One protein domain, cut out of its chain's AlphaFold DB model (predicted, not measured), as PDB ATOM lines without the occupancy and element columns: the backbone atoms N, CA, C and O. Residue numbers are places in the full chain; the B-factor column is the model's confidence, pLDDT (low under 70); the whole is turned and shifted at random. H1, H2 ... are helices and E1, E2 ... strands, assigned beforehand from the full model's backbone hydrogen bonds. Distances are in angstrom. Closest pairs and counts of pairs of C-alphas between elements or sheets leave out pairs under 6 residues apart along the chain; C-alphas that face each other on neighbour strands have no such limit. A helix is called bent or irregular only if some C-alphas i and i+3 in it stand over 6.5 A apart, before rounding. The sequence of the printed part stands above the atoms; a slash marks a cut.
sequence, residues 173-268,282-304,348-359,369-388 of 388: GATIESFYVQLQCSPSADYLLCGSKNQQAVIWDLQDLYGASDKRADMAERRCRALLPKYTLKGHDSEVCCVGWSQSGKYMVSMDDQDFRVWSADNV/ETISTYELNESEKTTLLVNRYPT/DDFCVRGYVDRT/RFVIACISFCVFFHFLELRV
ATOM      1  N   GLY A 173      43.567  -7.539 -30.058       89.75
ATOM      2  CA  GLY A 173      42.626  -7.684 -31.179       89.75
ATOM      3  C   GLY A 173      41.264  -8.263 -30.784       89.75
ATOM      4  O   GLY A 173      40.256  -7.972 -31.424       89.75
ATOM      5  N   ALA A 174      41.185  -9.001 -29.672       93.31
ATOM      6  CA  ALA A 174      39.904  -9.355 -29.063       93.31
ATOM      7  C   ALA A 174      39.386  -8.215 -28.178       93.31
ATOM      8  O   ALA A 174      40.112  -7.680 -27.342       93.31
ATOM      9  N   THR A 175      38.101  -7.886 -28.301       94.81
ATOM     10  CA  THR A 175      37.405  -7.019 -27.336       94.81
ATOM     11  C   THR A 175      36.922  -7.875 -26.164       94.81
ATOM     12  O   THR A 175      35.924  -8.592 -26.288       94.81
ATOM     13  N   ILE A 176      37.638  -7.821 -25.043       94.62
ATOM     14  CA  ILE A 176      37.395  -8.565 -23.806       94.62
ATOM     15  C   ILE A 176      37.001  -7.533 -22.747       94.62
ATOM     16  O   ILE A 176      37.822  -7.078 -21.967       94.62
ATOM     17  N   GLU A 177      35.736  -7.124 -22.718       92.12
ATOM     18  CA  GLU A 177      35.238  -6.132 -21.740       92.12
ATOM     19  C   GLU A 177      34.200  -6.732 -20.779       92.12
ATOM     20  O   GLU A 177      33.570  -6.030 -19.987       92.12
ATOM     21  N   SER A 178      34.002  -8.047 -20.863       91.38
ATOM     22  CA  SER A 178      32.958  -8.793 -20.173       91.38
ATOM     23  C   SER A 178      33.548 -10.034 -19.523       91.38
ATOM     24  O   SER A 178      34.282 -10.799 -20.143       91.38
ATOM     25  N   PHE A 179      33.169 -10.295 -18.271       91.31
ATOM     26  CA  PHE A 179      33.569 -11.504 -17.543       91.31
ATOM     27  C   PHE A 179      32.866 -12.785 -18.023       91.31
ATOM     28  O   PHE A 179      32.898 -13.797 -17.313       91.31
ATOM     29  N   TYR A 180      32.152 -12.720 -19.143       90.44
ATOM     30  CA  TYR A 180      31.571 -13.883 -19.799       90.44
ATOM     31  C   TYR A 180      32.448 -14.404 -20.931       90.44
ATOM     32  O   TYR A 180      32.319 -15.578 -21.238       90.44
ATOM     33  N   VAL A 181      33.366 -13.591 -21.469       93.06
ATOM     34  CA  VAL A 181      34.258 -13.979 -22.567       93.06
ATOM     35  C   VAL A 181      35.241 -15.064 -22.131       93.06
ATOM     36  O   VAL A 181      36.043 -14.875 -21.208       93.06
ATOM     37  N   GLN A 182      35.193 -16.192 -22.835       94.75
ATOM     38  CA  GLN A 182      36.078 -17.337 -22.655       94.75
ATOM     39  C   GLN A 182      37.173 -17.400 -23.733       94.75
ATOM     40  O   GLN A 182      37.048 -16.835 -24.822       94.75
ATOM     41  N   LEU A 183      38.255 -18.114 -23.415       95.56
ATOM     42  CA  LEU A 183      39.298 -18.522 -24.355       95.56
ATOM     43  C   LEU A 183      39.587 -20.018 -24.207       95.56
ATOM     44  O   LEU A 183      39.393 -20.574 -23.123       95.56
ATOM     45  N   GLN A 184      40.088 -20.636 -25.274       96.00
ATOM     46  CA  GLN A 184      40.558 -22.017 -25.276       96.00
ATOM     47  C   GLN A 184      41.639 -22.230 -26.348       96.00
ATOM     48  O   GLN A 184      41.477 -21.819 -27.501       96.00
ATOM     49  N   CYS A 185      42.727 -22.913 -25.990       95.00
ATOM     50  CA  CYS A 185      43.706 -23.403 -26.959       95.00
ATOM     51  C   CYS A 185      43.198 -24.658 -27.671       95.00
ATOM     52  O   CYS A 185      42.500 -25.486 -27.079       95.00
ATOM     53  N   SER A 186      43.586 -24.815 -28.933       93.44
ATOM     54  CA  SER A 186      43.335 -26.044 -29.671       93.44
ATOM     55  C   SER A 186      44.120 -27.206 -29.042       93.44
ATOM     56  O   SER A 186      45.302 -27.056 -28.723       93.44
ATOM     57  N   PRO A 187      43.490 -28.379 -28.846       89.06
ATOM     58  CA  PRO A 187      44.180 -29.552 -28.311       89.06
ATOM     59  C   PRO A 187      45.137 -30.188 -29.334       89.06
ATOM     60  O   PRO A 187      46.095 -30.867 -28.953       89.06
ATOM     61  N   SER A 188      44.906 -29.981 -30.635       86.38
ATOM     62  CA  SER A 188      45.651 -30.650 -31.711       86.38
ATOM     63  C   SER A 188      46.637 -29.745 -32.449       86.38
ATOM     64  O   SER A 188      47.624 -30.252 -32.987       86.38
ATOM     65  N   ALA A 189      46.411 -28.432 -32.453       87.38
ATOM     66  CA  ALA A 189      47.214 -27.453 -33.178       87.38
ATOM     67  C   ALA A 189      47.563 -26.240 -32.304       87.38
ATOM     68  O   ALA A 189      46.960 -26.018 -31.256       87.38
ATOM     69  N   ASP A 190      48.517 -25.430 -32.756       90.88
ATOM     70  CA  ASP A 190      48.986 -24.238 -32.041       90.88
ATOM     71  C   ASP A 190      48.075 -23.027 -32.324       90.88
ATOM     72  O   ASP A 190      48.525 -21.961 -32.734       90.88
ATOM     73  N   TYR A 191      46.768 -23.199 -32.111       93.94
ATOM     74  CA  TYR A 191      45.771 -22.137 -32.239       93.94
ATOM     75  C   TYR A 191      45.201 -21.747 -30.882       93.94
ATOM     76  O   TYR A 191      44.949 -22.594 -30.023       93.94
ATOM     77  N   LEU A 192      44.924 -20.459 -30.716       95.88
ATOM     78  CA  LEU A 192      44.196 -19.922 -29.575       95.88
ATOM     79  C   LEU A 192      42.882 -19.317 -30.063       95.88
ATOM     80  O   LEU A 192      42.903 -18.473 -30.949       95.88
ATOM     81  N   LEU A 193      41.756 -19.727 -29.482       96.69
ATOM     82  CA  LEU A 193      40.419 -19.215 -29.789       96.69
ATOM     83  C   LEU A 193      39.913 -18.373 -28.619       96.69
ATOM     84  O   LEU A 193      40.004 -18.802 -27.469       96.69
ATOM     85  N   CYS A 194      39.344 -17.204 -28.895       97.31
ATOM     86  CA  CYS A 194      38.704 -16.371 -27.879       97.31
ATOM     87  C   CYS A 194      37.408 -15.765 -28.409       97.31
ATOM     88  O   CYS A 194      37.325 -15.372 -29.573       97.31
ATOM     89  N   GLY A 195      36.398 -15.699 -27.545       95.94
ATOM     90  CA  GLY A 195      35.191 -14.926 -27.809       95.94
ATOM     91  C   GLY A 195      35.454 -13.423 -27.720       95.94
ATOM     92  O   GLY A 195      36.485 -12.976 -27.215       95.94
ATOM     93  N   SER A 196      34.518 -12.618 -28.203       95.38
ATOM     94  CA  SER A 196      34.631 -11.174 -28.108       95.38
ATOM     95  C   SER A 196      33.277 -10.479 -28.055       95.38
ATOM     96  O   SER A 196      32.280 -10.909 -28.641       95.38
ATOM     97  N   LYS A 197      33.264  -9.337 -27.363       93.94
ATOM     98  CA  LYS A 197      32.113  -8.441 -27.253       93.94
ATOM     99  C   LYS A 197      31.672  -7.844 -28.588       93.94
ATOM    100  O   LYS A 197      30.515  -7.466 -28.731       93.94
ATOM    101  N   ASN A 198      32.569  -7.774 -29.569       91.56
ATOM    102  CA  ASN A 198      32.288  -7.243 -30.905       91.56
ATOM    103  C   ASN A 198      31.520  -8.230 -31.812       91.56
ATOM    104  O   ASN A 198      31.558  -8.077 -33.030       91.56
ATOM    105  N   GLN A 199      30.830  -9.215 -31.224       93.75
ATOM    106  CA  GLN A 199      30.021 -10.221 -31.922       93.75
ATOM    107  C   GLN A 199      30.833 -11.171 -32.814       93.75
ATOM    108  O   GLN A 199      30.330 -11.755 -33.773       93.75
ATOM    109  N   GLN A 200      32.119 -11.322 -32.511       93.75
ATOM    110  CA  GLN A 200      33.017 -12.202 -33.243       93.75
ATOM    111  C   GLN A 200      33.779 -13.090 -32.268       93.75
ATOM    112  O   GLN A 200      33.996 -12.737 -31.111       93.75
ATOM    113  N   ALA A 201      34.219 -14.249 -32.745       95.19
ATOM    114  CA  ALA A 201      35.321 -14.965 -32.119       95.19
ATOM    115  C   ALA A 201      36.578 -14.774 -32.966       95.19
ATOM    116  O   ALA A 201      36.508 -14.650 -34.186       95.19
ATOM    117  N   VAL A 202      37.736 -14.728 -32.324       96.00
ATOM    118  CA  VAL A 202      39.017 -14.498 -32.992       96.00
ATOM    119  C   VAL A 202      39.975 -15.645 -32.720       96.00
ATOM    120  O   VAL A 202      39.898 -16.299 -31.677       96.00
ATOM    121  N   ILE A 203      40.870 -15.889 -33.677       96.19
ATOM    122  CA  ILE A 203      41.846 -16.974 -33.608       96.19
ATOM    123  C   ILE A 203      43.241 -16.415 -33.821       96.19
ATOM    124  O   ILE A 203      43.498 -15.765 -34.838       96.19
ATOM    125  N   TRP A 204      44.148 -16.710 -32.898       95.19
ATOM    126  CA  TRP A 204      45.578 -16.486 -33.080       95.19
ATOM    127  C   TRP A 204      46.247 -17.777 -33.525       95.19
ATOM    128  O   TRP A 204      45.936 -18.855 -33.016       95.19
ATOM    129  N   ASP A 205      47.189 -17.638 -34.451       92.62
ATOM    130  CA  ASP A 205      48.127 -18.687 -34.820       92.62
ATOM    131  C   ASP A 205      49.403 -18.499 -34.005       92.62
ATOM    132  O   ASP A 205      50.160 -17.548 -34.201       92.62
ATOM    133  N   LEU A 206      49.613 -19.384 -33.037       90.06
ATOM    134  CA  LEU A 206      50.760 -19.318 -32.141       90.06
ATOM    135  C   LEU A 206      52.036 -19.806 -32.839       90.06
ATOM    136  O   LEU A 206      53.132 -19.492 -32.374       90.06
ATOM    137  N   GLN A 207      51.935 -20.511 -33.974       86.50
ATOM    138  CA  GLN A 207      53.103 -20.927 -34.750       86.50
ATOM    139  C   GLN A 207      53.833 -19.724 -35.361       86.50
ATOM    140  O   GLN A 207      55.068 -19.726 -35.435       86.50
ATOM    141  N   ASP A 208      53.096 -18.663 -35.701       82.75
ATOM    142  CA  ASP A 208      53.654 -17.413 -36.232       82.75
ATOM    143  C   ASP A 208      54.629 -16.743 -35.232       82.75
ATOM    144  O   ASP A 208      55.493 -15.959 -35.632       82.75
ATOM    145  N   LEU A 209      54.582 -17.102 -33.939       80.88
ATOM    146  CA  LEU A 209      55.536 -16.637 -32.920       80.88
ATOM    147  C   LEU A 209      56.933 -17.263 -33.058       80.88
ATOM    148  O   LEU A 209      57.906 -16.681 -32.569       80.88
ATOM    149  N   TYR A 210      57.039 -18.437 -33.688       76.81
ATOM    150  CA  TYR A 210      58.273 -19.229 -33.784       76.81
ATOM    151  C   TYR A 210      58.910 -19.214 -35.183       76.81
ATOM    152  O   TYR A 210      60.010 -19.739 -35.360       76.81
ATOM    153  N   GLY A 211      58.255 -18.608 -36.179       65.06
ATOM    154  CA  GLY A 211      58.739 -18.535 -37.560       65.06
ATOM    155  C   GLY A 211      60.037 -17.726 -37.710       65.06
ATOM    156  O   GLY A 211      60.005 -16.521 -37.945       65.06
ATOM    157  N   ALA A 212      61.193 -18.387 -37.597       52.25
ATOM    158  CA  ALA A 212      62.525 -17.774 -37.680       52.25
ATOM    159  C   ALA A 212      63.202 -17.886 -39.067       52.25
ATOM    160  O   ALA A 212      64.327 -17.414 -39.237       52.25
ATOM    161  N   SER A 213      62.576 -18.533 -40.059       52.56
ATOM    162  CA  SER A 213      63.288 -19.002 -41.264       52.56
ATOM    163  C   SER A 213      63.392 -18.010 -42.428       52.56
ATOM    164  O   SER A 213      64.262 -18.198 -43.278       52.56
ATOM    165  N   ASP A 214      62.593 -16.943 -42.484       50.31
ATOM    166  CA  ASP A 214      62.576 -16.071 -43.664       50.31
ATOM    167  C   ASP A 214      63.344 -14.759 -43.453       50.31
ATOM    168  O   ASP A 214      62.847 -13.799 -42.860       50.31
ATOM    169  N   LYS A 215      64.555 -14.691 -44.006       53.22
ATOM    170  CA  LYS A 215      65.515 -13.576 -43.875       53.22
ATOM    171  C   LYS A 215      65.149 -12.283 -44.636       53.22
ATOM    172  O   LYS A 215      66.048 -11.506 -44.950       53.22
ATOM    173  N   ARG A 216      63.883 -12.042 -45.005       54.53
ATOM    174  CA  ARG A 216      63.523 -10.968 -45.963       54.53
ATOM    175  C   ARG A 216      62.372 -10.025 -45.584       54.53
ATOM    176  O   ARG A 216      62.155  -9.069 -46.320       54.53
ATOM    177  N   ALA A 217      61.698 -10.198 -44.445       49.78
ATOM    178  CA  ALA A 217      60.727  -9.214 -43.948       49.78
ATOM    179  C   ALA A 217      60.835  -9.053 -42.424       49.78
ATOM    180  O   ALA A 217      60.913 -10.048 -41.703       49.78
ATOM    181  N   ASP A 218      60.884  -7.795 -41.980       58.59
ATOM    182  CA  ASP A 218      61.124  -7.306 -40.618       58.59
ATOM    183  C   ASP A 218      60.656  -8.244 -39.496       58.59
ATOM    184  O   ASP A 218      59.460  -8.419 -39.248       58.59
ATOM    185  N   MET A 219      61.619  -8.789 -38.742       61.94
ATOM    186  CA  MET A 219      61.372  -9.597 -37.538       61.94
ATOM    187  C   MET A 219      60.447  -8.886 -36.538       61.94
ATOM    188  O   MET A 219      59.686  -9.550 -35.839       61.94
ATOM    189  N   ALA A 220      60.495  -7.551 -36.465       64.19
ATOM    190  CA  ALA A 220      59.640  -6.752 -35.591       64.19
ATOM    191  C   ALA A 220      58.178  -6.718 -36.071       64.19
ATOM    192  O   ALA A 220      57.281  -7.022 -35.292       64.19
ATOM    193  N   GLU A 221      57.933  -6.437 -37.356       67.00
ATOM    194  CA  GLU A 221      56.583  -6.420 -37.941       67.00
ATOM    195  C   GLU A 221      55.917  -7.799 -37.837       67.00
ATOM    196  O   GLU A 221      54.768  -7.898 -37.407       67.00
ATOM    197  N   ARG A 222      56.662  -8.876 -38.132       68.19
ATOM    198  CA  ARG A 222      56.173 -10.257 -37.983       68.19
ATOM    199  C   ARG A 222      55.835 -10.607 -36.542       68.19
ATOM    200  O   ARG A 222      54.759 -11.135 -36.287       68.19
ATOM    201  N   ARG A 223      56.714 -10.269 -35.592       71.19
ATOM    202  CA  ARG A 223      56.448 -10.490 -34.163       71.19
ATOM    203  C   ARG A 223      55.214  -9.730 -33.703       71.19
ATOM    204  O   ARG A 223      54.399 -10.306 -33.002       71.19
ATOM    205  N   CYS A 224      55.048  -8.474 -34.110       74.06
ATOM    206  CA  CYS A 224      53.865  -7.702 -33.749       74.06
ATOM    207  C   CYS A 224      52.594  -8.240 -34.418       74.06
ATOM    208  O   CYS A 224      51.548  -8.255 -33.778       74.06
ATOM    209  N   ARG A 225      52.673  -8.731 -35.664       81.00
ATOM    210  CA  ARG A 225      51.533  -9.369 -36.337       81.00
ATOM    211  C   ARG A 225      51.140 -10.686 -35.672       81.00
ATOM    212  O   ARG A 225      49.950 -10.936 -35.549       81.00
ATOM    213  N   ALA A 226      52.102 -11.473 -35.193       80.81
ATOM    214  CA  ALA A 226      51.844 -12.721 -34.471       80.81
ATOM    215  C   ALA A 226      51.156 -12.509 -33.104       80.81
ATOM    216  O   ALA A 226      50.621 -13.452 -32.528       80.81
ATOM    217  N   LEU A 227      51.149 -11.276 -32.575       89.00
ATOM    218  CA  LEU A 227      50.392 -10.906 -31.369       89.00
ATOM    219  C   LEU A 227      48.945 -10.474 -31.672       89.00
ATOM    220  O   LEU A 227      48.174 -10.235 -30.742       89.00
ATOM    221  N   LEU A 228      48.580 -10.374 -32.952       91.88
ATOM    222  CA  LEU A 228      47.238 -10.039 -33.424       91.88
ATOM    223  C   LEU A 228      46.555 -11.292 -33.978       91.88
ATOM    224  O   LEU A 228      47.241 -12.238 -34.377       91.88
ATOM    225  N   PRO A 229      45.214 -11.332 -34.027       93.69
ATOM    226  CA  PRO A 229      44.526 -12.492 -34.546       93.69
ATOM    227  C   PRO A 229      44.845 -12.675 -36.028       93.69
ATOM    228  O   PRO A 229      45.085 -11.722 -36.783       93.69
ATOM    229  N   LYS A 230      44.837 -13.932 -36.450       91.75
ATOM    230  CA  LYS A 230      44.956 -14.321 -37.852       91.75
ATOM    231  C   LYS A 230      43.583 -14.460 -38.489       91.75
ATOM    232  O   LYS A 230      43.403 -14.038 -39.630       91.75
ATOM    233  N   TYR A 231      42.608 -14.945 -37.719       94.06
ATOM    234  CA  TYR A 231      41.268 -15.246 -38.214       94.06
ATOM    235  C   TYR A 231      40.152 -14.697 -37.337       94.06
ATOM    236  O   TYR A 231      40.337 -14.374 -36.162       94.06
ATOM    237  N   THR A 232      38.968 -14.618 -37.932       93.88
ATOM    238  CA  THR A 232      37.734 -14.144 -37.316       93.88
ATOM    239  C   THR A 232      36.557 -15.012 -37.737       93.88
ATOM    240  O   THR A 232      36.333 -15.264 -38.924       93.88
ATOM    241  N   LEU A 233      35.784 -15.415 -36.736       93.00
ATOM    242  CA  LEU A 233      34.509 -16.107 -36.819       93.00
ATOM    243  C   LEU A 233      33.399 -15.060 -36.679       93.00
ATOM    244  O   LEU A 233      33.166 -14.545 -35.582       93.00
ATOM    245  N   LYS A 234      32.771 -14.692 -37.798       91.44
ATOM    246  CA  LYS A 234      31.699 -13.683 -37.863       91.44
ATOM    247  C   LYS A 234      30.323 -14.365 -37.906       91.44
ATOM    248  O   LYS A 234      30.247 -15.564 -38.134       91.44
ATOM    249  N   GLY A 235      29.252 -13.596 -37.705       86.81
ATOM    250  CA  GLY A 235      27.865 -14.060 -37.870       86.81
ATOM    251  C   GLY A 235      27.048 -14.143 -36.580       86.81
ATOM    252  O   GLY A 235      25.860 -14.427 -36.642       86.81
ATOM    253  N   HIS A 236      27.638 -13.921 -35.407       90.25
ATOM    254  CA  HIS A 236      26.855 -13.767 -34.178       90.25
ATOM    255  C   HIS A 236      26.191 -12.387 -34.126       90.25
ATOM    256  O   HIS A 236      26.760 -11.415 -34.615       90.25
ATOM    257  N   ASP A 237      25.022 -12.299 -33.489       90.44
ATOM    258  CA  ASP A 237      24.272 -11.042 -33.317       90.44
ATOM    259  C   ASP A 237      24.542 -10.382 -31.954       90.44
ATOM    260  O   ASP A 237      24.014  -9.319 -31.611       90.44
ATOM    261  N   SER A 238      25.324 -11.044 -31.105       92.56
ATOM    262  CA  SER A 238      25.611 -10.637 -29.729       92.56
ATOM    263  C   SER A 238      27.021 -11.056 -29.320       92.56
ATOM    264  O   SER A 238      27.722 -11.732 -30.068       92.56
ATOM    265  N   GLU A 239      27.468 -10.601 -28.144       93.69
ATOM    266  CA  GLU A 239      28.782 -10.951 -27.591       93.69
ATOM    267  C   GLU A 239      28.999 -12.468 -27.620       93.69
ATOM    268  O   GLU A 239      28.211 -13.229 -27.054       93.69
ATOM    269  N   VAL A 240      30.104 -12.897 -28.233       95.06
ATOM    270  CA  VAL A 240      30.506 -14.300 -28.204       95.06
ATOM    271  C   VAL A 240      31.091 -14.576 -26.828       95.06
ATOM    272  O   VAL A 240      32.236 -14.226 -26.531       95.06
ATOM    273  N   CYS A 241      30.279 -15.164 -25.959       92.81
ATOM    274  CA  CYS A 241      30.643 -15.419 -24.576       92.81
ATOM    275  C   CYS A 241      31.470 -16.701 -24.443       92.81
ATOM    276  O   CYS A 241      32.480 -16.723 -23.742       92.81
ATOM    277  N   CYS A 242      31.084 -17.765 -25.142       91.06
ATOM    278  CA  CYS A 242      31.630 -19.098 -24.920       91.06
ATOM    279  C   CYS A 242      32.209 -19.652 -26.226       91.06
ATOM    280  O   CYS A 242      31.629 -19.501 -27.301       91.06
ATOM    281  N   VAL A 243      33.387 -20.266 -26.132       94.38
ATOM    282  CA  VAL A 243      34.094 -20.862 -27.270       94.38
ATOM    283  C   VAL A 243      34.613 -22.246 -26.898       94.38
ATOM    284  O   VAL A 243      34.895 -22.509 -25.728       94.38
ATOM    285  N   GLY A 244      34.703 -23.131 -27.889       92.69
ATOM    286  CA  GLY A 244      34.974 -24.549 -27.694       92.69
ATOM    287  C   GLY A 244      35.809 -25.158 -28.815       92.69
ATOM    288  O   GLY A 244      35.543 -24.893 -29.985       92.69
ATOM    289  N   TRP A 245      36.751 -26.034 -28.472       91.38
ATOM    290  CA  TRP A 245      37.356 -26.985 -29.413       91.38
ATOM    291  C   TRP A 245      36.867 -28.407 -29.131       91.38
ATOM    292  O   TRP A 245      36.752 -28.819 -27.975       91.38
ATOM    293  N   SER A 246      36.623 -29.169 -30.196       89.62
ATOM    294  CA  SER A 246      36.566 -30.640 -30.125       89.62
ATOM    295  C   SER A 246      37.919 -31.205 -29.707       89.62
ATOM    296  O   SER A 246      38.956 -30.595 -29.980       89.62
ATOM    297  N   GLN A 247      37.932 -32.391 -29.101       84.44
ATOM    298  CA  GLN A 247      39.180 -33.016 -28.664       84.44
ATOM    299  C   GLN A 247      40.055 -33.418 -29.855       84.44
ATOM    300  O   GLN A 247      41.283 -33.366 -29.784       84.44
ATOM    301  N   SER A 248      39.414 -33.762 -30.971       82.88
ATOM    302  CA  SER A 248      40.071 -34.000 -32.255       82.88
ATOM    303  C   SER A 248      40.594 -32.718 -32.928       82.88
ATOM    304  O   SER A 248      41.421 -32.787 -33.838       82.88
ATOM    305  N   GLY A 249      40.116 -31.539 -32.511       84.25
ATOM    306  CA  GLY A 249      40.347 -30.254 -33.179       84.25
ATOM    307  C   GLY A 249      39.638 -30.117 -34.533       84.25
ATOM    308  O   GLY A 249      39.886 -29.162 -35.262       84.25
ATOM    309  N   LYS A 250      38.760 -31.064 -34.881       84.94
ATOM    310  CA  LYS A 250      38.015 -31.094 -36.145       84.94
ATOM    311  C   LYS A 250      36.870 -30.080 -36.192       84.94
ATOM    312  O   LYS A 250      36.534 -29.564 -37.254       84.94
ATOM    313  N   TYR A 251      36.264 -29.841 -35.039       88.38
ATOM    314  CA  TYR A 251      35.166 -28.910 -34.832       88.38
ATOM    315  C   TYR A 251      35.560 -27.810 -33.859       88.38
ATOM    316  O   TYR A 251      36.245 -28.070 -32.860       88.38
ATOM    317  N   MET A 252      35.034 -26.618 -34.112       91.56
ATOM    318  CA  MET A 252      35.024 -25.517 -33.157       91.56
ATOM    319  C   MET A 252      33.594 -25.078 -32.893       91.56
ATOM    320  O   MET A 252      32.728 -25.215 -33.756       91.56
ATOM    321  N   VAL A 253      33.357 -24.500 -31.723       92.00
ATOM    322  CA  VAL A 253      32.084 -23.872 -31.389       92.00
ATOM    323  C   VAL A 253      32.314 -22.445 -30.922       92.00
ATOM    324  O   VAL A 253      33.230 -22.182 -30.146       92.00
ATOM    325  N   SER A 254      31.458 -21.538 -31.373       93.38
ATOM    326  CA  SER A 254      31.300 -20.198 -30.813       93.38
ATOM    327  C   SER A 254      29.840 -19.998 -30.423       93.38
ATOM    328  O   SER A 254      28.940 -20.460 -31.121       93.38
ATOM    329  N   MET A 255      29.595 -19.370 -29.280       93.19
ATOM    330  CA  MET A 255      28.260 -19.226 -28.710       93.19
ATOM    331  C   MET A 255      28.056 -17.809 -28.181       93.19
ATOM    332  O   MET A 255      28.924 -17.267 -27.492       93.19
ATOM    333  N   ASP A 256      26.891 -17.246 -28.483       91.00
ATOM    334  CA  ASP A 256      26.385 -16.009 -27.900       91.00
ATOM    335  C   ASP A 256      25.229 -16.300 -26.919       91.00
ATOM    336  O   ASP A 256      25.042 -17.430 -26.458       91.00
ATOM    337  N   ASP A 257      24.488 -15.268 -26.515       85.44
ATOM    338  CA  ASP A 257      23.377 -15.406 -25.568       85.44
ATOM    339  C   ASP A 257      22.184 -16.211 -26.116       85.44
ATOM    340  O   ASP A 257      21.421 -16.787 -25.330       85.44
ATOM    341  N   GLN A 258      21.984 -16.204 -27.434       85.31
ATOM    342  CA  GLN A 258      20.815 -16.779 -28.094       85.31
ATOM    343  C   GLN A 258      21.158 -18.139 -28.695       85.31
ATOM    344  O   GLN A 258      20.461 -19.119 -28.414       85.31
ATOM    345  N   ASP A 259      22.277 -18.226 -29.412       85.00
ATOM    346  CA  ASP A 259      22.584 -19.359 -30.264       85.00
ATOM    347  C   ASP A 259      24.083 -19.691 -30.331       85.00
ATOM    348  O   ASP A 259      24.957 -19.021 -29.774       85.00
ATOM    349  N   PHE A 260      24.391 -20.804 -30.996       89.12
ATOM    350  CA  PHE A 260      25.753 -21.292 -31.172       89.12
ATOM    351  C   PHE A 260      26.006 -21.719 -32.616       89.12
ATOM    352  O   PHE A 260      25.108 -22.173 -33.326       89.12
ATOM    353  N   ARG A 261      27.265 -21.601 -33.030       86.75
ATOM    354  CA  ARG A 261      27.760 -21.926 -34.367       86.75
ATOM    355  C   ARG A 261      28.790 -23.033 -34.273       86.75
ATOM    356  O   ARG A 261      29.703 -22.949 -33.454       86.75
ATOM    357  N   VAL A 262      28.650 -24.058 -35.111       90.00
ATOM    358  CA  VAL A 262      29.620 -25.158 -35.219       90.00
ATOM    359  C   VAL A 262      30.422 -25.002 -36.504       90.00
ATOM    360  O   VAL A 262      29.860 -25.078 -37.596       90.00
ATOM    361  N   TRP A 263      31.733 -24.841 -36.369       88.69
ATOM    362  CA  TRP A 263      32.675 -24.651 -37.468       88.69
ATOM    363  C   TRP A 263      33.385 -25.964 -37.796       88.69
ATOM    364  O   TRP A 263      33.801 -26.685 -36.888       88.69
ATOM    365  N   SER A 264      33.536 -26.278 -39.083       85.31
ATOM    366  CA  SER A 264      34.153 -27.519 -39.571       85.31
ATOM    367  C   SER A 264      34.793 -27.321 -40.946       85.31
ATOM    368  O   SER A 264      34.161 -26.733 -41.814       85.31
ATOM    369  N   ALA A 265      35.979 -27.898 -41.167       73.19
ATOM    370  CA  ALA A 265      36.636 -27.988 -42.484       73.19
ATOM    371  C   ALA A 265      36.232 -29.220 -43.321       73.19
ATOM    372  O   ALA A 265      36.836 -29.526 -44.349       73.19
ATOM    373  N   ASP A 266      35.272 -30.024 -42.863       72.44
ATOM    374  CA  ASP A 266      34.687 -31.049 -43.730       72.44
ATOM    375  C   ASP A 266      33.957 -30.386 -44.903       72.44
ATOM    376  O   ASP A 266      33.039 -29.604 -44.674       72.44
ATOM    377  N   ASN A 267      34.311 -30.771 -46.135       52.97
ATOM    378  CA  ASN A 267      33.550 -30.426 -47.334       52.97
ATOM    379  C   ASN A 267      32.087 -30.837 -47.136       52.97
ATOM    380  O   ASN A 267      31.741 -32.020 -47.220       52.97
ATOM    381  N   VAL A 268      31.219 -29.864 -46.874       49.56
ATOM    382  CA  VAL A 268      29.785 -30.065 -47.009       49.56
ATOM    383  C   VAL A 268      29.532 -30.083 -48.508       49.56
ATOM    384  O   VAL A 268      29.457 -29.035 -49.137       49.56
ATOM    385  N   GLU A 282      28.482 -19.188 -43.876       80.00
ATOM    386  CA  GLU A 282      29.416 -18.415 -43.067       80.00
ATOM    387  C   GLU A 282      30.760 -19.147 -43.005       80.00
ATOM    388  O   GLU A 282      30.839 -20.308 -42.591       80.00
ATOM    389  N   THR A 283      31.826 -18.471 -43.422       80.50
ATOM    390  CA  THR A 283      33.186 -19.014 -43.443       80.50
ATOM    391  C   THR A 283      34.085 -18.270 -42.470       80.50
ATOM    392  O   THR A 283      33.817 -17.128 -42.083       80.50
ATOM    393  N   ILE A 284      35.191 -18.909 -42.093       86.56
ATOM    394  CA  ILE A 284      36.279 -18.201 -41.424       86.56
ATOM    395  C   ILE A 284      36.807 -17.108 -42.363       86.56
ATOM    396  O   ILE A 284      36.939 -17.303 -43.569       86.56
ATOM    397  N   SER A 285      37.073 -15.931 -41.802       87.19
ATOM    398  CA  SER A 285      37.650 -14.800 -42.529       87.19
ATOM    399  C   SER A 285      38.979 -14.391 -41.909       87.19
ATOM    400  O   SER A 285      39.204 -14.578 -40.712       87.19
ATOM    401  N   THR A 286      39.878 -13.827 -42.712       88.81
ATOM    402  CA  THR A 286      41.128 -13.252 -42.207       88.81
ATOM    403  C   THR A 286      40.834 -12.053 -41.315       88.81
ATOM    404  O   THR A 286      39.999 -11.217 -41.663       88.81
ATOM    405  N   TYR A 287      41.548 -11.931 -40.198       87.56
ATOM    406  CA  TYR A 287      41.372 -10.808 -39.284       87.56
ATOM    407  C   TYR A 287      41.790  -9.488 -39.946       87.56
ATOM    408  O   TYR A 287      42.944  -9.295 -40.361       87.56
ATOM    409  N   GLU A 288      40.826  -8.574 -40.013       86.12
ATOM    410  CA  GLU A 288      40.991  -7.224 -40.530       86.12
ATOM    411  C   GLU A 288      41.524  -6.311 -39.426       86.12
ATOM    412  O   GLU A 288      40.870  -6.083 -38.410       86.12
ATOM    413  N   LEU A 289      42.719  -5.761 -39.643       83.50
ATOM    414  CA  LEU A 289      43.327  -4.838 -38.692       83.50
ATOM    415  C   LEU A 289      42.529  -3.540 -38.596       83.50
ATOM    416  O   LEU A 289      42.175  -2.943 -39.617       83.50
ATOM    417  N   ASN A 290      42.363  -3.031 -37.381       82.06
ATOM    418  CA  ASN A 290      41.879  -1.668 -37.191       82.06
ATOM    419  C   ASN A 290      42.979  -0.633 -37.515       82.06
ATOM    420  O   ASN A 290      44.168  -0.941 -37.620       82.06
ATOM    421  N   GLU A 291      42.588   0.631 -37.695       76.69
ATOM    422  CA  GLU A 291      43.525   1.702 -38.075       76.69
ATOM    423  C   GLU A 291      44.659   1.898 -37.055       76.69
ATOM    424  O   GLU A 291      45.795   2.193 -37.436       76.69
ATOM    425  N   SER A 292      44.378   1.702 -35.764       76.75
ATOM    426  CA  SER A 292      45.390   1.750 -34.705       76.75
ATOM    427  C   SER A 292      46.415   0.626 -34.837       76.75
ATOM    428  O   SER A 292      47.608   0.901 -34.809       76.75
ATOM    429  N   GLU A 293      45.982  -0.613 -35.061       81.75
ATOM    430  CA  GLU A 293      46.846  -1.783 -35.233       81.75
ATOM    431  C   GLU A 293      47.700  -1.661 -36.492       81.75
ATOM    432  O   GLU A 293      48.906  -1.895 -36.437       81.75
ATOM    433  N   LYS A 294      47.108  -1.212 -37.609       78.94
ATOM    434  CA  LYS A 294      47.860  -0.891 -38.832       78.94
ATOM    435  C   LYS A 294      48.957   0.127 -38.536       78.94
ATOM    436  O   LYS A 294      50.097  -0.054 -38.955       78.94
ATOM    437  N   THR A 295      48.628   1.177 -37.784       75.50
ATOM    438  CA  THR A 295      49.594   2.214 -37.402       75.50
ATOM    439  C   THR A 295      50.699   1.636 -36.516       75.50
ATOM    440  O   THR A 295      51.871   1.886 -36.778       75.50
ATOM    441  N   THR A 296      50.363   0.818 -35.518       74.19
ATOM    442  CA  THR A 296      51.341   0.173 -34.629       74.19
ATOM    443  C   THR A 296      52.287  -0.758 -35.387       74.19
ATOM    444  O   THR A 296      53.495  -0.696 -35.166       74.19
ATOM    445  N   LEU A 297      51.779  -1.578 -36.315       70.94
ATOM    446  CA  LEU A 297      52.626  -2.438 -37.148       70.94
ATOM    447  C   LEU A 297      53.579  -1.619 -38.028       70.94
ATOM    448  O   LEU A 297      54.757  -1.953 -38.126       70.94
ATOM    449  N   LEU A 298      53.096  -0.515 -38.608       68.56
ATOM    450  CA  LEU A 298      53.923   0.392 -39.407       68.56
ATOM    451  C   LEU A 298      55.001   1.095 -38.574       68.56
ATOM    452  O   LEU A 298      56.123   1.243 -39.048       68.56
ATOM    453  N   VAL A 299      54.684   1.522 -37.347       66.62
ATOM    454  CA  VAL A 299      55.662   2.139 -36.434       66.62
ATOM    455  C   VAL A 299      56.731   1.128 -36.028       66.62
ATOM    456  O   VAL A 299      57.915   1.433 -36.095       66.62
ATOM    457  N   ASN A 300      56.346  -0.098 -35.675       60.81
ATOM    458  CA  ASN A 300      57.305  -1.124 -35.255       60.81
ATOM    459  C   ASN A 300      58.196  -1.627 -36.402       60.81
ATOM    460  O   ASN A 300      59.282  -2.144 -36.149       60.81
ATOM    461  N   ARG A 301      57.774  -1.435 -37.658       56.88
ATOM    462  CA  ARG A 301      58.605  -1.647 -38.851       56.88
ATOM    463  C   ARG A 301      59.721  -0.602 -38.996       56.88
ATOM    464  O   ARG A 301      60.758  -0.882 -39.582       56.88
ATOM    465  N   TYR A 302      59.528   0.595 -38.444       50.59
ATOM    466  CA  TYR A 302      60.480   1.705 -38.506       50.59
ATOM    467  C   TYR A 302      60.699   2.283 -37.103       50.59
ATOM    468  O   TYR A 302      60.085   3.301 -36.770       50.59
ATOM    469  N   PRO A 303      61.551   1.660 -36.264       52.56
ATOM    470  CA  PRO A 303      61.760   2.102 -34.889       52.56
ATOM    471  C   PRO A 303      62.139   3.588 -34.852       52.56
ATOM    472  O   PRO A 303      63.166   4.017 -35.382       52.56
ATOM    473  N   THR A 304      61.273   4.392 -34.238       54.62
ATOM    474  CA  THR A 304      61.359   5.861 -34.225       54.62
ATOM    475  C   THR A 304      62.420   6.399 -33.275       54.62
ATOM    476  O   THR A 304      62.593   7.610 -33.184       54.62
ATOM    477  N   ASP A 348      41.589 -22.212 -42.767       71.25
ATOM    478  CA  ASP A 348      40.921 -21.484 -43.852       71.25
ATOM    479  C   ASP A 348      39.745 -22.262 -44.475       71.25
ATOM    480  O   ASP A 348      38.818 -21.654 -45.007       71.25
ATOM    481  N   ASP A 349      39.741 -23.595 -44.371       71.81
ATOM    482  CA  ASP A 349      38.704 -24.456 -44.950       71.81
ATOM    483  C   ASP A 349      37.445 -24.551 -44.064       71.81
ATOM    484  O   ASP A 349      36.459 -25.182 -44.447       71.81
ATOM    485  N   PHE A 350      37.460 -23.979 -42.853       75.44
ATOM    486  CA  PHE A 350      36.347 -24.101 -41.911       75.44
ATOM    487  C   PHE A 350      35.152 -23.216 -42.297       75.44
ATOM    488  O   PHE A 350      35.267 -22.006 -42.515       75.44
ATOM    489  N   CYS A 351      33.959 -23.808 -42.263       77.06
ATOM    490  CA  CYS A 351      32.690 -23.108 -42.422       77.06
ATOM    491  C   CYS A 351      31.648 -23.575 -41.398       77.06
ATOM    492  O   CYS A 351      31.803 -24.623 -40.758       77.06
ATOM    493  N   VAL A 352      30.577 -22.801 -41.231       75.75
ATOM    494  CA  VAL A 352      29.468 -23.168 -40.345       75.75
ATOM    495  C   VAL A 352      28.705 -24.354 -40.934       75.75
ATOM    496  O   VAL A 352      28.218 -24.302 -42.060       75.75
ATOM    497  N   ARG A 353      28.604 -25.439 -40.158       65.38
ATOM    498  CA  ARG A 353      27.915 -26.683 -40.546       65.38
ATOM    499  C   ARG A 353      26.439 -26.709 -40.130       65.38
ATOM    500  O   ARG A 353      25.674 -27.516 -40.645       65.38
ATOM    501  N   GLY A 354      26.046 -25.862 -39.184       54.00
ATOM    502  CA  GLY A 354      24.673 -25.772 -38.697       54.00
ATOM    503  C   GLY A 354      24.528 -24.783 -37.544       54.00
ATOM    504  O   GLY A 354      25.469 -24.562 -36.779       54.00
ATOM    505  N   TYR A 355      23.329 -24.219 -37.442       52.56
ATOM    506  CA  TYR A 355      22.867 -23.340 -36.374       52.56
ATOM    507  C   TYR A 355      21.551 -23.911 -35.842       52.56
ATOM    508  O   TYR A 355      20.703 -24.331 -36.630       52.56
ATOM    509  N   VAL A 356      21.384 -23.987 -34.522       43.62
ATOM    510  CA  VAL A 356      20.125 -24.441 -33.915       43.62
ATOM    511  C   VAL A 356      19.398 -23.223 -33.380       43.62
ATOM    512  O   VAL A 356      19.693 -22.787 -32.275       43.62
ATOM    513  N   ASP A 357      18.429 -22.738 -34.150       37.44
ATOM    514  CA  ASP A 357      17.595 -21.598 -33.785       37.44
ATOM    515  C   ASP A 357      16.586 -22.018 -32.697       37.44
ATOM    516  O   ASP A 357      15.689 -22.841 -32.922       37.44
ATOM    517  N   ARG A 358      16.741 -21.517 -31.466       40.72
ATOM    518  CA  ARG A 358      15.906 -21.943 -30.318       40.72
ATOM    519  C   ARG A 358      14.536 -21.256 -30.229       40.72
ATOM    520  O   ARG A 358      13.889 -21.284 -29.177       40.72
ATOM    521  N   THR A 359      14.020 -20.709 -31.325       32.34
ATOM    522  CA  THR A 359      12.825 -19.844 -31.348       32.34
ATOM    523  C   THR A 359      11.469 -20.534 -31.094       32.34
ATOM    524  O   THR A 359      10.430 -19.877 -31.138       32.34
ATOM    525  N   ARG A 369      19.845 -19.357 -15.496       35.94
ATOM    526  CA  ARG A 369      20.385 -20.607 -16.105       35.94
ATOM    527  C   ARG A 369      21.555 -20.477 -17.100       35.94
ATOM    528  O   ARG A 369      21.990 -21.495 -17.620       35.94
ATOM    529  N   PHE A 370      22.133 -19.297 -17.326       41.25
ATOM    530  CA  PHE A 370      23.129 -19.137 -18.405       41.25
ATOM    531  C   PHE A 370      24.559 -19.585 -18.038       41.25
ATOM    532  O   PHE A 370      25.230 -20.223 -18.841       41.25
ATOM    533  N   VAL A 371      25.007 -19.384 -16.791       37.97
ATOM    534  CA  VAL A 371      26.373 -19.779 -16.368       37.97
ATOM    535  C   VAL A 371      26.549 -21.304 -16.322       37.97
ATOM    536  O   VAL A 371      27.613 -21.819 -16.650       37.97
ATOM    537  N   ILE A 372      25.491 -22.039 -15.958       36.59
ATOM    538  CA  ILE A 372      25.508 -23.511 -15.948       36.59
ATOM    539  C   ILE A 372      25.489 -24.049 -17.382       36.59
ATOM    540  O   ILE A 372      26.159 -25.041 -17.646       36.59
ATOM    541  N   ALA A 373      24.797 -23.381 -18.313       39.19
ATOM    542  CA  ALA A 373      24.777 -23.781 -19.716       39.19
ATOM    543  C   ALA A 373      26.172 -23.689 -20.359       39.19
ATOM    544  O   ALA A 373      26.585 -24.668 -20.961       39.19
ATOM    545  N   CYS A 374      26.943 -22.615 -20.150       44.59
ATOM    546  CA  CYS A 374      28.297 -22.504 -20.719       44.59
ATOM    547  C   CYS A 374      29.325 -23.468 -20.102       44.59
ATOM    548  O   CYS A 374      30.097 -24.082 -20.833       44.59
ATOM    549  N   ILE A 375      29.324 -23.659 -18.770       46.16
ATOM    550  CA  ILE A 375      30.192 -24.668 -18.123       46.16
ATOM    551  C   ILE A 375      29.805 -26.070 -18.608       46.16
ATOM    552  O   ILE A 375      30.668 -26.896 -18.890       46.16
ATOM    553  N   SER A 376      28.502 -26.334 -18.733       42.94
ATOM    554  CA  SER A 376      28.004 -27.617 -19.210       42.94
ATOM    555  C   SER A 376      28.271 -27.816 -20.696       42.94
ATOM    556  O   SER A 376      28.494 -28.951 -21.067       42.94
ATOM    557  N   PHE A 377      28.276 -26.784 -21.543       48.38
ATOM    558  CA  PHE A 377      28.391 -26.938 -22.995       48.38
ATOM    559  C   PHE A 377      29.817 -27.285 -23.439       48.38
ATOM    560  O   PHE A 377      29.986 -28.255 -24.170       48.38
ATOM    561  N   CYS A 378      30.852 -26.598 -22.939       45.91
ATOM    562  CA  CYS A 378      32.240 -26.955 -23.276       45.91
ATOM    563  C   CYS A 378      32.649 -28.307 -22.669       45.91
ATOM    564  O   CYS A 378      33.331 -29.096 -23.319       45.91
ATOM    565  N   VAL A 379      32.165 -28.624 -21.458       48.19
ATOM    566  CA  VAL A 379      32.351 -29.955 -20.857       48.19
ATOM    567  C   VAL A 379      31.574 -31.017 -21.646       48.19
ATOM    568  O   VAL A 379      32.138 -32.058 -21.962       48.19
ATOM    569  N   PHE A 380      30.317 -30.772 -22.031       45.44
ATOM    570  CA  PHE A 380      29.535 -31.722 -22.833       45.44
ATOM    571  C   PHE A 380      30.147 -31.957 -24.206       45.44
ATOM    572  O   PHE A 380      30.192 -33.104 -24.624       45.44
ATOM    573  N   PHE A 381      30.622 -30.921 -24.899       49.44
ATOM    574  CA  PHE A 381      31.225 -31.078 -26.222       49.44
ATOM    575  C   PHE A 381      32.504 -31.924 -26.157       49.44
ATOM    576  O   PHE A 381      32.702 -32.807 -26.983       49.44
ATOM    577  N   HIS A 382      33.306 -31.739 -25.104       49.06
ATOM    578  CA  HIS A 382      34.473 -32.575 -24.825       49.06
ATOM    579  C   HIS A 382      34.100 -34.029 -24.464       49.06
ATOM    580  O   HIS A 382      34.792 -34.963 -24.857       49.06
ATOM    581  N   PHE A 383      32.989 -34.251 -23.748       41.88
ATOM    582  CA  PHE A 383      32.524 -35.593 -23.366       41.88
ATOM    583  C   PHE A 383      31.738 -36.334 -24.460       41.88
ATOM    584  O   PHE A 383      31.707 -37.565 -24.437       41.88
ATOM    585  N   LEU A 384      31.092 -35.630 -25.396       39.62
ATOM    586  CA  LEU A 384      30.274 -36.253 -26.443       39.62
ATOM    587  C   LEU A 384      31.136 -37.050 -27.438       39.62
ATOM    588  O   LEU A 384      30.697 -38.096 -27.904       39.62
ATOM    589  N   GLU A 385      32.373 -36.612 -27.699       41.53
ATOM    590  CA  GLU A 385      33.338 -37.347 -28.537       41.53
ATOM    591  C   GLU A 385      33.959 -38.569 -27.835       41.53
ATOM    592  O   GLU A 385      34.468 -39.447 -28.513       41.53
ATOM    593  N   LEU A 386      33.894 -38.693 -26.502       37.25
ATOM    594  CA  LEU A 386      34.404 -39.881 -25.789       37.25
ATOM    595  C   LEU A 386      33.438 -41.083 -25.833       37.25
ATOM    596  O   LEU A 386      33.743 -42.136 -25.273       37.25
ATOM    597  N   ARG A 387      32.249 -40.926 -26.432       30.06
ATOM    598  CA  ARG A 387      31.203 -41.966 -26.512       30.06
ATOM    599  C   ARG A 387      30.829 -42.380 -27.941       30.06
ATOM    600  O   ARG A 387      29.870 -43.135 -28.097       30.06
ATOM    601  N   VAL A 388      31.568 -41.916 -28.944       29.42
ATOM    602  CA  VAL A 388      31.506 -42.389 -30.337       29.42
ATOM    603  C   VAL A 388      32.860 -42.987 -30.670       29.42
ATOM    604  O   VAL A 388      32.872 -44.069 -31.293       29.42
TER     605      VAL A 388
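What this domain is: This is residues 173 to 268, 282 to 304, 348 to 359 and 369 to 388 of the 388 residues of the protein "WD domain, G-beta repeat protein" of Teladorsagia circumcincta (UniProt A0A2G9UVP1). Two small antiparallel sheets, E1 to E4 and E5 to E8, stand partly face to face as a sandwich, with the long helix H3 packed on the second sheet's other face. Beyond the first sheet, at the opposite end of the long axis, H1 and H2 lie side by side as a helical pair. The printed part has 151 residues, with three named helices and eight named strands in the order E1 E2 E3 H1 E4 E5 E6 E7 H2 E8 H3; the sheets run E1 E2 E3 E4 and E5 E6 E7 E8. The class is mixed, helices and strands, with under half of the residues in named elements. The whole is compact, with a radius of gyration of the C-alphas of 16.8 A, and elongated, spanning 53 by 31 by 26 A.

How they stand to each other: Start with E1, residues 183 to 185, and E2, residues 191 to 195, an antiparallel hairpin; N 184 and O 193 are 2.9 A apart, within hydrogen-bond range. E3, residues 201 to 205, continues the meander, each strand the antiparallel neighbour of the one before; look at N 192 and O 204, 3.0 A apart. E4, residues 231 to 233, is the other edge strand, with N 233 and O 201 at 2.8 A. Its residues 231 to 232 also pair, antiparallel, with residues 285 to 286. The next meander is E5, residues 242 to 245, E6, residues 251 to 255, and E7, residues 260 to 264; find N 253 and O 244 at 2.8 A, and N 263 and O 252 at 2.8 A. E8, residues 351 to 355, adds an antiparallel edge strand, with N 264 and O 351 at 2.9 A. This second sheet is strongly twisted, only just, its C-alphas lying up to 4.4 A off the best plane. In the sandwich, two sheets face to face, the facing parts are 9.8 A centre to centre and the strands stand at 20 degrees; the closest C-alphas of E2 and E5 are those of Gly 195 and Val 243, 6.1 A apart. H3, residues 370 to 387, is on the second sheet, making two layers, a helix on one face of a sheet. Its height over the sheet is 9.6 A; it lies over E5 and runs along the strands, at 8 degrees to E5 on the local plane. The closest C-alphas there are those of Gly 244 and Cys 378, 5.7 A apart. H1, residues 219 to 226, and H2, residues 291 to 301, touch at a shallow tilt of 27 degrees, opposite ways; their closest C-alphas, of Glu 221 and Arg 301, are 5.3 A apart. Neither is on a sheet. In H1 and H2 every O i to N i+4 pair is within hydrogen-bond range; in H3, 11 of 14 are.

Where its parts are: Find C-alpha 183 at (39.298, -18.522, -24.355), where E1 begins. E2 then spans 13.5 A and E3 13.6 A. H1 covers 10.5 A, E6 and E7 13.4 A each, H2 15.5 A and E8 11.5 A. Look for the end of H2 at C-alpha 301, (58.605, -1.647, -38.851). H3 runs 25.5 A to C-alpha 387 at (31.203, -41.966, -26.512), with a kink of 35 degrees near residue 381; it is neither bent nor irregular, but only just: C-alphas 382 and 385 are 6.2 A apart.

The domain as a whole: The two C-alphas farthest apart, of Thr 304 and Arg 387, are 57.1 A apart. Look for three cuts: C-alphas 268 and 282 are 12.3 A apart, 304 and 348 35.5 A, and 359 and 369 17.0 A. Of the links printed whole, E3 to H1 is long, with 13 residues. The mean pLDDT of the printed part is 75.6; 48 residues are under 70, among them residues 211 to 222 and 369 to 388.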